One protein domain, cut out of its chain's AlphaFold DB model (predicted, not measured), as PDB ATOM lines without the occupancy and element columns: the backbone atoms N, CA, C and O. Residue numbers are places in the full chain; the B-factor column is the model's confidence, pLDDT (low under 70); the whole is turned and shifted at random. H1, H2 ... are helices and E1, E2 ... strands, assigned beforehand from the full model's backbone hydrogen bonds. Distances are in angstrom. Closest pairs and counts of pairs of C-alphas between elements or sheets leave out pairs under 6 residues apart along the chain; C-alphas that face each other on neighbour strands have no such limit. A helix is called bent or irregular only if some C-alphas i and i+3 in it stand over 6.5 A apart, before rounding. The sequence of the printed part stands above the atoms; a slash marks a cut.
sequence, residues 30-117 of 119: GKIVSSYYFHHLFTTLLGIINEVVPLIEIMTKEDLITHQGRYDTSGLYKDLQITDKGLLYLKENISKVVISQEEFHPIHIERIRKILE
ATOM      1  N   GLY A  30     -42.481  17.782  47.819       93.50
ATOM      2  CA  GLY A  30     -41.120  18.125  48.245       93.50
ATOM      3  C   GLY A  30     -40.753  17.591  49.634       93.50
ATOM      4  O   GLY A  30     -39.677  17.023  49.824       93.50
ATOM      5  N   LYS A  31     -41.647  17.747  50.616       95.81
ATOM      6  CA  LYS A  31     -41.468  17.276  51.994       95.81
ATOM      7  C   LYS A  31     -42.788  16.793  52.583       95.81
ATOM      8  O   LYS A  31     -43.788  17.500  52.538       95.81
ATOM      9  N   ILE A  32     -42.763  15.632  53.233       97.94
ATOM     10  CA  ILE A  32     -43.898  15.113  54.005       97.94
ATOM     11  C   ILE A  32     -43.511  15.046  55.481       97.94
ATOM     12  O   ILE A  32     -42.553  14.382  55.859       97.94
ATOM     13  N   VAL A  33     -44.273  15.735  56.332       97.06
ATOM     14  CA  VAL A  33     -43.938  15.927  57.756       97.06
ATOM     15  C   VAL A  33     -43.955  14.623  58.554       97.06
ATOM     16  O   VAL A  33     -43.155  14.452  59.469       97.06
ATOM     17  N   SER A  34     -44.849  13.689  58.227       97.25
ATOM     18  CA  SER A  34     -45.011  12.448  58.986       97.25
ATOM     19  C   SER A  34     -45.316  11.266  58.079       97.25
ATOM     20  O   SER A  34     -46.171  11.365  57.197       97.25
ATOM     21  N   SER A  35     -44.701  10.111  58.348       96.81
ATOM     22  CA  SER A  35     -45.001   8.867  57.625       96.81
ATOM     23  C   SER A  35     -46.438   8.377  57.831       96.81
ATOM     24  O   SER A  35     -46.901   7.533  57.067       96.81
ATOM     25  N   TYR A  36     -47.175   8.926  58.807       95.81
ATOM     26  CA  TYR A  36     -48.618   8.698  58.936       95.81
ATOM     27  C   TYR A  36     -49.385   9.074  57.665       95.81
ATOM     28  O   TYR A  36     -50.370   8.423  57.329       95.81
ATOM     29  N   TYR A  37     -48.905  10.082  56.932       97.00
ATOM     30  CA  TYR A  37     -49.490  10.495  55.661       97.00
ATOM     31  C   TYR A  37     -49.660   9.312  54.702       97.00
ATOM     32  O   TYR A  37     -50.740   9.100  54.156       97.00
ATOM     33  N   PHE A  38     -48.615   8.494  54.549       97.44
ATOM     34  CA  PHE A  38     -48.650   7.333  53.661       97.44
ATOM     35  C   PHE A  38     -49.536   6.220  54.205       97.44
ATOM     36  O   PHE A  38     -50.209   5.552  53.430       97.44
ATOM     37  N   HIS A  39     -49.594   6.052  55.528       94.75
ATOM     38  CA  HIS A  39     -50.496   5.075  56.131       94.75
ATOM     39  C   HIS A  39     -51.956   5.427  55.827       94.75
ATOM     40  O   HIS A  39     -52.725   4.572  55.390       94.75
ATOM     41  N   HIS A  40     -52.324   6.698  55.989       94.44
ATOM     42  CA  HIS A  40     -53.656   7.182  55.649       94.44
ATOM     43  C   HIS A  40     -53.938   7.080  54.142       94.44
ATOM     44  O   HIS A  40     -54.982   6.564  53.749       94.44
ATOM     45  N   LEU A  41     -52.988   7.499  53.296       96.25
ATOM     46  CA  LEU A  41     -53.095   7.395  51.839       96.25
ATOM     47  C   LEU A  41     -53.363   5.948  51.404       96.25
ATOM     48  O   LEU A  41     -54.331   5.691  50.688       96.25
ATOM     49  N   PHE A  42     -52.543   5.003  51.861       95.88
ATOM     50  CA  PHE A  42     -52.677   3.596  51.505       95.88
ATOM     51  C   PHE A  42     -54.000   3.011  51.980       95.88
ATOM     52  O   PHE A  42     -54.777   2.528  51.160       95.88
ATOM     53  N   THR A  43     -54.296   3.116  53.273       91.81
ATOM     54  CA  THR A  43     -55.458   2.438  53.861       91.81
ATOM     55  C   THR A  43     -56.784   3.056  53.431       91.81
ATOM     56  O   THR A  43     -57.732   2.337  53.133       91.81
ATOM     57  N   THR A  44     -56.863   4.388  53.382       89.50
ATOM     58  CA  THR A  44     -58.141   5.096  53.223       89.50
ATOM     59  C   THR A  44     -58.437   5.425  51.765       89.50
ATOM     60  O   THR A  44     -59.590   5.365  51.340       89.50
ATOM     61  N   LEU A  45     -57.419   5.788  50.978       92.44
ATOM     62  CA  LEU A  45     -57.636   6.267  49.609       92.44
ATOM     63  C   LEU A  45     -57.363   5.200  48.555       92.44
ATOM     64  O   LEU A  45     -58.047   5.192  47.528       92.44
ATOM     65  N   LEU A  46     -56.381   4.329  48.787       93.56
ATOM     66  CA  LEU A  46     -55.915   3.367  47.784       93.56
ATOM     67  C   LEU A  46     -56.307   1.917  48.099       93.56
ATOM     68  O   LEU A  46     -56.112   1.048  47.256       93.56
ATOM     69  N   GLY A  47     -56.863   1.639  49.283       90.19
ATOM     70  CA  GLY A  47     -57.185   0.274  49.711       90.19
ATOM     71  C   GLY A  47     -55.960  -0.647  49.777       90.19
ATOM     72  O   GLY A  47     -56.088  -1.848  49.577       90.19
ATOM     73  N   ILE A  48     -54.776  -0.079  50.013       91.25
ATOM     74  CA  ILE A  48     -53.498  -0.784  50.140       91.25
ATOM     75  C   ILE A  48     -53.274  -1.111  51.619       91.25
ATOM     76  O   ILE A  48     -53.298  -0.223  52.475       91.25
ATOM     77  N   ILE A  49     -53.016  -2.384  51.915       86.81
ATOM     78  CA  ILE A  49     -52.662  -2.862  53.252       86.81
ATOM     79  C   ILE A  49     -51.147  -3.069  53.266       86.81
ATOM     80  O   ILE A  49     -50.640  -4.087  52.803       86.81
ATOM     81  N   ASN A  50     -50.410  -2.080  53.771       87.31
ATOM     82  CA  ASN A  50     -48.952  -2.125  53.849       87.31
ATOM     83  C   ASN A  50     -48.439  -1.558  55.180       87.31
ATOM     84  O   ASN A  50     -48.964  -0.569  55.705       87.31
ATOM     85  N   GLU A  51     -47.371  -2.162  55.703       87.81
ATOM     86  CA  GLU A  51     -46.644  -1.626  56.848       87.81
ATOM     87  C   GLU A  51     -45.661  -0.533  56.402       87.81
ATOM     88  O   GLU A  51     -44.514  -0.787  56.028       87.81
ATOM     89  N   VAL A  52     -46.108   0.720  56.496       92.25
ATOM     90  CA  VAL A  52     -45.332   1.887  56.046       92.25
ATOM     91  C   VAL A  52     -43.984   2.011  56.756       92.25
ATOM     92  O   VAL A  52     -42.988   2.336  56.122       92.25
ATOM     93  N   VAL A  53     -43.918   1.778  58.070       93.62
ATOM     94  CA  VAL A  53     -42.685   2.016  58.846       93.62
ATOM     95  C   VAL A  53     -41.526   1.114  58.381       93.62
ATOM     96  O   VAL A  53     -40.460   1.656  58.072       93.62
ATOM     97  N   PRO A  54     -41.694  -0.218  58.258       93.31
ATOM     98  CA  PRO A  54     -40.697  -1.084  57.628       93.31
ATOM     99  C   PRO A  54     -40.334  -0.676  56.198       93.31
ATOM    100  O   PRO A  54     -39.157  -0.721  55.838       93.31
ATOM    101  N   LEU A  55     -41.307  -0.244  55.389       95.38
ATOM    102  CA  LEU A  55     -41.038   0.163  54.011       95.38
ATOM    103  C   LEU A  55     -40.155   1.418  53.947       95.38
ATOM    104  O   LEU A  55     -39.166   1.437  53.218       95.38
ATOM    105  N   ILE A  56     -40.441   2.429  54.771       96.75
ATOM    106  CA  ILE A  56     -39.615   3.641  54.884       96.75
ATOM    107  C   ILE A  56     -38.192   3.304  55.354       96.75
ATOM    108  O   ILE A  56     -37.226   3.862  54.834       96.75
ATOM    109  N   GLU A  57     -38.031   2.363  56.287       95.50
ATOM    110  CA  GLU A  57     -36.713   1.878  56.721       95.50
ATOM    111  C   GLU A  57     -35.927   1.236  55.560       95.50
ATOM    112  O   GLU A  57     -34.730   1.488  55.411       95.50
ATOM    113  N   ILE A  58     -36.583   0.425  54.720       95.19
ATOM    114  CA  ILE A  58     -35.967  -0.177  53.526       95.19
ATOM    115  C   ILE A  58     -35.564   0.914  52.530       95.19
ATOM    116  O   ILE A  58     -34.405   0.964  52.122       95.19
ATOM    117  N   MET A  59     -36.483   1.822  52.196       97.44
ATOM    118  CA  MET A  59     -36.233   2.916  51.250       97.44
ATOM    119  C   MET A  59     -35.089   3.828  51.714       97.44
ATOM    120  O   MET A  59     -34.288   4.271  50.894       97.44
ATOM    121  N   THR A  60     -34.971   4.065  53.024       97.44
ATOM    122  CA  THR A  60     -33.868   4.842  53.611       97.44
ATOM    123  C   THR A  60     -32.537   4.096  53.479       97.44
ATOM    124  O   THR A  60     -31.539   4.679  53.066       97.44
ATOM    125  N   LYS A  61     -32.503   2.783  53.756       96.75
ATOM    126  CA  LYS A  61     -31.295   1.948  53.568       96.75
ATOM    127  C   LYS A  61     -30.839   1.871  52.115       96.75
ATOM    128  O   LYS A  61     -29.655   1.680  51.848       96.75
ATOM    129  N   GLU A  62     -31.777   1.983  51.188       96.25
ATOM    130  CA  GLU A  62     -31.512   2.009  49.755       96.25
ATOM    131  C   GLU A  62     -31.200   3.413  49.224       96.25
ATOM    132  O   GLU A  62     -30.921   3.545  48.032       96.25
ATOM    133  N   ASP A  63     -31.180   4.430  50.093       98.19
ATOM    134  CA  ASP A  63     -30.913   5.830  49.758       98.19
ATOM    135  C   ASP A  63     -31.926   6.406  48.754       98.19
ATOM    136  O   ASP A  63     -31.592   7.212  47.897       98.19
ATOM    137  N   LEU A  64     -33.186   5.966  48.815       98.50
ATOM    138  CA  LEU A  64     -34.266   6.517  47.984       98.50
ATOM    139  C   LEU A  64     -34.923   7.742  48.631       98.50
ATOM    140  O   LEU A  64     -35.486   8.593  47.943       98.50
ATOM    141  N   ILE A  65     -34.878   7.812  49.960       98.56
ATOM    142  CA  ILE A  65     -35.464   8.881  50.770       98.56
ATOM    143  C   ILE A  65     -34.579   9.175  51.983       98.56
ATOM    144  O   ILE A  65     -33.798   8.327  52.416       98.56
ATOM    145  N   THR A  66     -34.773  10.347  52.575       98.38
ATOM    146  CA  THR A  66     -34.210  10.753  53.870       98.38
ATOM    147  C   THR A  66     -35.314  11.153  54.841       98.38
ATOM    148  O   THR A  66     -36.415  11.506  54.418       98.38
ATOM    149  N   HIS A  67     -35.020  11.141  56.143       97.75
ATOM    150  CA  HIS A  67     -35.931  11.576  57.207       97.75
ATOM    151  C   HIS A  67     -35.158  12.226  58.371       97.75
ATOM    152  O   HIS A  67     -33.992  11.898  58.596       97.75
ATOM    153  N   GLN A  68     -35.808  13.052  59.199       96.94
ATOM    154  CA  GLN A  68     -35.189  13.682  60.386       96.94
ATOM    155  C   GLN A  68     -35.355  12.878  61.692       96.94
ATOM    156  O   GLN A  68     -35.258  13.412  62.794       96.94
ATOM    157  N   GLY A  69     -35.611  11.575  61.582       94.94
ATOM    158  CA  GLY A  69     -35.736  10.658  62.716       94.94
ATOM    159  C   GLY A  69     -37.182  10.248  62.962       94.94
ATOM    160  O   GLY A  69     -38.024  10.358  62.071       94.94
ATOM    161  N   ARG A  70     -37.469   9.738  64.164       95.50
ATOM    162  CA  ARG A  70     -38.794   9.219  64.534       95.50
ATOM    163  C   ARG A  70     -39.453  10.062  65.628       95.50
ATOM    164  O   ARG A  70     -38.775  10.774  66.368       95.50
ATOM    165  N   TYR A  71     -40.780  10.033  65.714       90.06
ATOM    166  CA  TYR A  71     -41.526  10.514  66.881       90.06
ATOM    167  C   TYR A  71     -41.413   9.491  68.012       90.06
ATOM    168  O   TYR A  71     -41.731   8.323  67.805       90.06
ATOM    169  N   ASP A  72     -41.014   9.933  69.204       85.25
ATOM    170  CA  ASP A  72     -40.764   9.038  70.344       85.25
ATOM    171  C   ASP A  72     -42.022   8.283  70.787       85.25
ATOM    172  O   ASP A  72     -41.951   7.141  71.228       85.25
ATOM    173  N   THR A  73     -43.194   8.900  70.625       87.31
ATOM    174  CA  THR A  73     -44.477   8.352  71.077       87.31
ATOM    175  C   THR A  73     -45.099   7.344  70.114       87.31
ATOM    176  O   THR A  73     -45.866   6.493  70.551       87.31
ATOM    177  N   SER A  74     -44.810   7.437  68.813       88.38
ATOM    178  CA  SER A  74     -45.490   6.643  67.777       88.38
ATOM    179  C   SER A  74     -44.554   5.802  66.914       88.38
ATOM    180  O   SER A  74     -45.020   4.960  66.151       88.38
ATOM    181  N   GLY A  75     -43.241   6.038  66.977       90.19
ATOM    182  CA  GLY A  75     -42.259   5.379  66.113       90.19
ATOM    183  C   GLY A  75     -42.343   5.780  64.634       90.19
ATOM    184  O   GLY A  75     -41.598   5.240  63.820       90.19
ATOM    185  N   LEU A  76     -43.219   6.725  64.277       94.75
ATOM    186  CA  LEU A  76     -43.391   7.226  62.912       94.75
ATOM    187  C   LEU A  76     -42.224   8.118  62.494       94.75
ATOM    188  O   LEU A  76     -41.662   8.829  63.325       94.75
ATOM    189  N   TYR A  77     -41.902   8.134  61.204       97.19
ATOM    190  CA  TYR A  77     -40.835   8.971  60.663       97.19
ATOM    191  C   TYR A  77     -41.273  10.414  60.454       97.19
ATOM    192  O   TYR A  77     -42.414  10.676  60.075       97.19
ATOM    193  N   LYS A  78     -40.329  11.327  60.680       96.88
ATOM    194  CA  LYS A  78     -40.467  12.776  60.549       96.88
ATOM    195  C   LYS A  78     -39.806  13.269  59.274       96.88
ATOM    196  O   LYS A  78     -38.702  12.827  58.958       96.88
ATOM    197  N   ASP A  79     -40.417  14.265  58.646       97.25
ATOM    198  CA  ASP A  79     -39.771  15.111  57.644       97.25
ATOM    199  C   ASP A  79     -39.103  14.307  56.524       97.25
ATOM    200  O   ASP A  79     -37.898  14.395  56.288       97.25
ATOM    201  N   LEU A  80     -39.916  13.488  55.863       98.44
ATOM    202  CA  LEU A  80     -39.497  12.644  54.761       98.44
ATOM    203  C   LEU A  80     -39.297  13.477  53.498       98.44
ATOM    204  O   LEU A  80     -40.129  14.325  53.163       98.44
ATOM    205  N   GLN A  81     -38.211  13.198  52.788       98.50
ATOM    206  CA  GLN A  81     -37.855  13.825  51.518       98.50
ATOM    207  C   GLN A  81     -37.273  12.782  50.568       98.50
ATOM    208  O   GLN A  81     -36.694  11.790  51.004       98.50
ATOM    209  N   ILE A  82     -37.444  13.007  49.269       98.50
ATOM    210  CA  ILE A  82     -36.846  12.171  48.227       98.50
ATOM    211  C   ILE A  82     -35.386  12.574  47.992       98.50
ATOM    212  O   ILE A  82     -35.059  13.757  48.042       98.50
ATOM    213  N   THR A  83     -34.513  11.603  47.731       98.69
ATOM    214  CA  THR A  83     -33.117  11.858  47.334       98.69
ATOM    215  C   THR A  83     -32.987  11.950  45.814       98.69
ATOM    216  O   THR A  83     -33.878  11.528  45.072       98.69
ATOM    217  N   ASP A  84     -31.831  12.396  45.319       98.50
ATOM    218  CA  ASP A  84     -31.517  12.349  43.884       98.50
ATOM    219  C   ASP A  84     -31.573  10.920  43.327       98.50
ATOM    220  O   ASP A  84     -32.092  10.677  42.233       98.50
ATOM    221  N   LYS A  85     -31.102   9.940  44.109       98.56
ATOM    222  CA  LYS A  85     -31.187   8.524  43.746       98.56
ATOM    223  C   LYS A  85     -32.636   8.035  43.725       98.56
ATOM    224  O   LYS A  85     -32.997   7.284  42.823       98.56
ATOM    225  N   GLY A  86     -33.476   8.484  44.658       98.56
ATOM    226  CA  GLY A  86     -34.916   8.230  44.649       98.56
ATOM    227  C   GLY A  86     -35.613   8.806  43.418       98.56
ATOM    228  O   GLY A  86     -36.434   8.126  42.804       98.56
ATOM    229  N   LEU A  87     -35.253  10.025  43.007       98.44
ATOM    230  CA  LEU A  87     -35.780  10.656  41.792       98.44
ATOM    231  C   LEU A  87     -35.393   9.875  40.533       98.44
ATOM    232  O   LEU A  87     -36.249   9.622  39.679       98.44
ATOM    233  N   LEU A  88     -34.125   9.467  40.423       98.38
ATOM    234  CA  LEU A  88     -33.651   8.645  39.312       98.38
ATOM    235  C   LEU A  88     -34.366   7.290  39.286       98.38
ATOM    236  O   LEU A  88     -34.895   6.889  38.250       98.38
ATOM    237  N   TYR A  89     -34.456   6.633  40.444       98.12
ATOM    238  CA  TYR A  89     -35.154   5.363  40.597       98.12
ATOM    239  C   TYR A  89     -36.617   5.460  40.149       98.12
ATOM    240  O   TYR A  89     -37.088   4.613  39.391       98.12
ATOM    241  N   LEU A  90     -37.332   6.507  40.573       97.81
ATOM    242  CA  LEU A  90     -38.713   6.743  40.161       97.81
ATOM    243  C   LEU A  90     -38.813   6.879  38.636       97.81
ATOM    244  O   LEU A  90     -39.613   6.188  38.010       97.81
ATOM    245  N   LYS A  91     -37.966   7.718  38.027       96.94
ATOM    246  CA  LYS A  91     -37.947   7.941  36.573       96.94
ATOM    247  C   LYS A  91     -37.723   6.646  35.784       96.94
ATOM    248  O   LYS A  91     -38.355   6.448  34.752       96.94
ATOM    249  N   GLU A  92     -36.832   5.778  36.251       96.75
ATOM    250  CA  GLU A  92     -36.467   4.539  35.554       96.75
ATOM    251  C   GLU A  92     -37.501   3.416  35.685       96.75
ATOM    252  O   GLU A  92     -37.478   2.472  34.887       96.75
ATOM    253  N   ASN A  93     -38.376   3.476  36.693       96.19
ATOM    254  CA  ASN A  93     -39.247   2.357  37.053       96.19
ATOM    255  C   ASN A  93     -40.745   2.666  36.960       96.19
ATOM    256  O   ASN A  93     -41.525   1.731  36.798       96.19
ATOM    257  N   ILE A  94     -41.160   3.937  36.972       94.81
ATOM    258  CA  ILE A  94     -42.585   4.300  36.953       94.81
ATOM    259  C   ILE A  94     -43.325   3.748  35.727       94.81
ATOM    260  O   ILE A  94     -44.425   3.230  35.860       94.81
ATOM    261  N   SER A  95     -42.697   3.749  34.547       90.94
ATOM    262  CA  SER A  95     -43.306   3.233  33.311       90.94
ATOM    263  C   SER A  95     -43.393   1.703  33.252       90.94
ATOM    264  O   SER A  95     -43.993   1.162  32.328       90.94
ATOM    265  N   LYS A  96     -42.747   0.996  34.187       90.06
ATOM    266  CA  LYS A  96     -42.708  -0.473  34.256       90.06
ATOM    267  C   LYS A  96     -43.710  -1.031  35.267       90.06
ATOM    268  O   LYS A  96     -43.817  -2.248  35.401       90.06
ATOM    269  N   VAL A  97     -44.392  -0.164  36.015       89.88
ATOM    270  CA  VAL A  97     -45.298  -0.582  37.083       89.88
ATOM    271  C   VAL A  97     -46.509  -1.315  36.512       89.88
ATOM    272  O   VAL A  97     -47.123  -0.884  35.537       89.88
ATOM    273  N   VAL A  98     -46.868  -2.429  37.145       86.75
ATOM    274  CA  VAL A  98     -48.065  -3.206  36.816       86.75
ATOM    275  C   VAL A  98     -49.001  -3.149  38.015       86.75
ATOM    276  O   VAL A  98     -48.637  -3.569  39.109       86.75
ATOM    277  N   ILE A  99     -50.207  -2.618  37.808       89.81
ATOM    278  CA  ILE A  99     -51.250  -2.539  38.838       89.81
ATOM    279  C   ILE A  99     -52.238  -3.680  38.589       89.81
ATOM    280  O   ILE A  99     -52.930  -3.685  37.563       89.81
ATOM    281  N   SER A 100     -52.297  -4.635  39.518       86.44
ATOM    282  CA  SER A 100     -53.220  -5.772  39.449       86.44
ATOM    283  C   SER A 100     -54.672  -5.289  39.379       86.44
ATOM    284  O   SER A 100     -55.118  -4.522  40.230       86.44
ATOM    285  N   GLN A 101     -55.413  -5.727  38.358       86.44
ATOM    286  CA  GLN A 101     -56.838  -5.392  38.222       86.44
ATOM    287  C   GLN A 101     -57.733  -6.273  39.104       86.44
ATOM    288  O   GLN A 101     -58.876  -5.915  39.363       86.44
ATOM    289  N   GLU A 102     -57.221  -7.418  39.556       86.12
ATOM    290  CA  GLU A 102     -57.961  -8.378  40.380       86.12
ATOM    291  C   GLU A 102     -57.864  -8.044  41.873       86.12
ATOM    292  O   GLU A 102     -58.769  -8.348  42.643       86.12
ATOM    293  N   GLU A 103     -56.767  -7.402  42.285       85.00
ATOM    294  CA  GLU A 103     -56.482  -7.101  43.691       85.00
ATOM    295  C   GLU A 103     -57.141  -5.801  44.169       85.00
ATOM    296  O   GLU A 103     -57.499  -5.668  45.339       85.00
ATOM    297  N   PHE A 104     -57.318  -4.831  43.271       88.25
ATOM    298  CA  PHE A 104     -57.795  -3.499  43.622       88.25
ATOM    299  C   PHE A 104     -59.174  -3.217  43.037       88.25
ATOM    300  O   PHE A 104     -59.444  -3.470  41.865       88.25
ATOM    301  N   HIS A 105     -60.036  -2.581  43.832       90.88
ATOM    302  CA  HIS A 105     -61.276  -2.014  43.308       90.88
ATOM    303  C   HIS A 105     -60.954  -0.969  42.214       90.88
ATOM    304  O   HIS A 105     -60.037  -0.165  42.417       90.88
ATOM    305  N   PRO A 106     -61.715  -0.890  41.102       93.00
ATOM    306  CA  PRO A 106     -61.407   0.006  39.979       93.00
ATOM    307  C   PRO A 106     -61.145   1.469  40.369       93.00
ATOM    308  O   PRO A 106     -60.221   2.096  39.855       93.00
ATOM    309  N   ILE A 107     -61.892   1.997  41.346       93.31
ATOM    310  CA  ILE A 107     -61.693   3.367  41.852       93.31
ATOM    311  C   ILE A 107     -60.308   3.584  42.487       93.31
ATOM    312  O   ILE A 107     -59.746   4.673  42.404       93.31
ATOM    313  N   HIS A 108     -59.739   2.561  43.125       94.31
ATOM    314  CA  HIS A 108     -58.399   2.635  43.700       94.31
ATOM    315  C   HIS A 108     -57.342   2.593  42.601       94.31
ATOM    316  O   HIS A 108     -56.389   3.363  42.650       94.31
ATOM    317  N   ILE A 109     -57.552   1.775  41.567       93.94
ATOM    318  CA  ILE A 109     -56.673   1.709  40.393       93.94
ATOM    319  C   ILE A 109     -56.601   3.071  39.703       93.94
ATOM    320  O   ILE A 109     -55.509   3.541  39.386       93.94
ATOM    321  N   GLU A 110     -57.743   3.734  39.510       93.81
ATOM    322  CA  GLU A 110     -57.799   5.084  38.941       93.81
ATOM    323  C   GLU A 110     -56.995   6.086  39.784       93.81
ATOM    324  O   GLU A 110     -56.179   6.842  39.255       93.81
ATOM    325  N   ARG A 111     -57.157   6.055  41.113       95.69
ATOM    326  CA  ARG A 111     -56.404   6.922  42.035       95.69
ATOM    327  C   ARG A 111     -54.902   6.651  41.988       95.69
ATOM    328  O   ARG A 111     -54.128   7.605  41.958       95.69
ATOM    329  N   ILE A 112     -54.492   5.382  41.953       95.44
ATOM    330  CA  ILE A 112     -53.082   4.990  41.829       95.44
ATOM    331  C   ILE A 112     -52.513   5.522  40.510       95.44
ATOM    332  O   ILE A 112     -51.491   6.200  40.528       95.44
ATOM    333  N   ARG A 113     -53.192   5.291  39.377       95.00
ATOM    334  CA  ARG A 113     -52.765   5.808  38.066       95.00
ATOM    335  C   ARG A 113     -52.622   7.326  38.067       95.00
ATOM    336  O   ARG A 113     -51.628   7.836  37.566       95.00
ATOM    337  N   LYS A 114     -53.563   8.037  38.695       94.94
ATOM    338  CA  LYS A 114     -53.517   9.497  38.827       94.94
ATOM    339  C   LYS A 114     -52.328   9.980  39.659       94.94
ATOM    340  O   LYS A 114     -51.715  10.976  39.295       94.94
ATOM    341  N   ILE A 115     -52.000   9.301  40.761       95.75
ATOM    342  CA  ILE A 115     -50.818   9.628  41.579       95.75
ATOM    343  C   ILE A 115     -49.525   9.384  40.798       95.75
ATOM    344  O   ILE A 115     -48.593  10.175  40.900       95.75
ATOM    345  N   LEU A 116     -49.478   8.296  40.031       95.38
ATOM    346  CA  LEU A 116     -48.313   7.902  39.242       95.38
ATOM    347  C   LEU A 116     -48.238   8.596  37.870       95.38
ATOM    348  O   LEU A 116     -47.330   8.299  37.102       95.38
ATOM    349  N   GLU A 117     -49.178   9.491  37.550       93.00
ATOM    350  CA  GLU A 117     -49.263  10.190  36.256       93.00
ATOM    351  C   GLU A 117     -49.219   9.232  35.046       93.00
ATOM    352  O   GLU A 117     -48.647   9.539  34.001       93.00
TER     353      GLU A 117
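This is residues 30 to 117 of the 119 residues of an uncharacterized protein of Capnocytophaga gingivalis (UniProt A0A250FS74). What shape appears? H1, H4, H3 and the two-stranded ribbon E1 and E2 frame a middle without a named element, with H2 at the ribbon's end of the long axis. What builds it? The printed part has 88 residues with four named helices and two named strands, in the order E1, H1, H2, E2, H3, H4; the class is mostly helix, with 44 of the 52 residues in named elements in helices, and the sheet E1 - E2 is antiparallel. It is compact, with a radius of gyration of the C-alphas of 13.8 A and spans of 38 by 29 by 20 A.

Where are the elements? E1 is residues 32 to 34, from C-alpha 32 at (-43.898, 15.113, 54.005), H1 36 to 46, H2 52 to 61, E2 78 to 82, 12.9 A long, H3 84 to 96 and H4 106 to 115, ending at C-alpha 115 (-50.818, 9.628, 41.579). Is H3 even? It is 19.6 A long and irregular: C-alphas 92 and 95 are 7.3 A apart.

What pairs E1 with E2? N 32 and O 80 are 2.9 A apart, within hydrogen-bond range. Which helices touch? H1 and H4, closest at the C-alphas of Leu 46 and His 108, 4.8 A, at a steep tilt of 43 degrees, opposite ways; H2 and H3 are apart. Are the helix backbones complete? Every O i to N i+4 pair is within range in H1, H2 and H4, and 7 of 9 in H3.

How large is it? The farthest C-alphas, of Asp 72 and Gln 101, are 38.7 A apart. Are there cuts, long links or low confidence? The printed part has no cut, H2 to E2 is a long link of 16 residues, and no printed residue is under 70 in pLDDT.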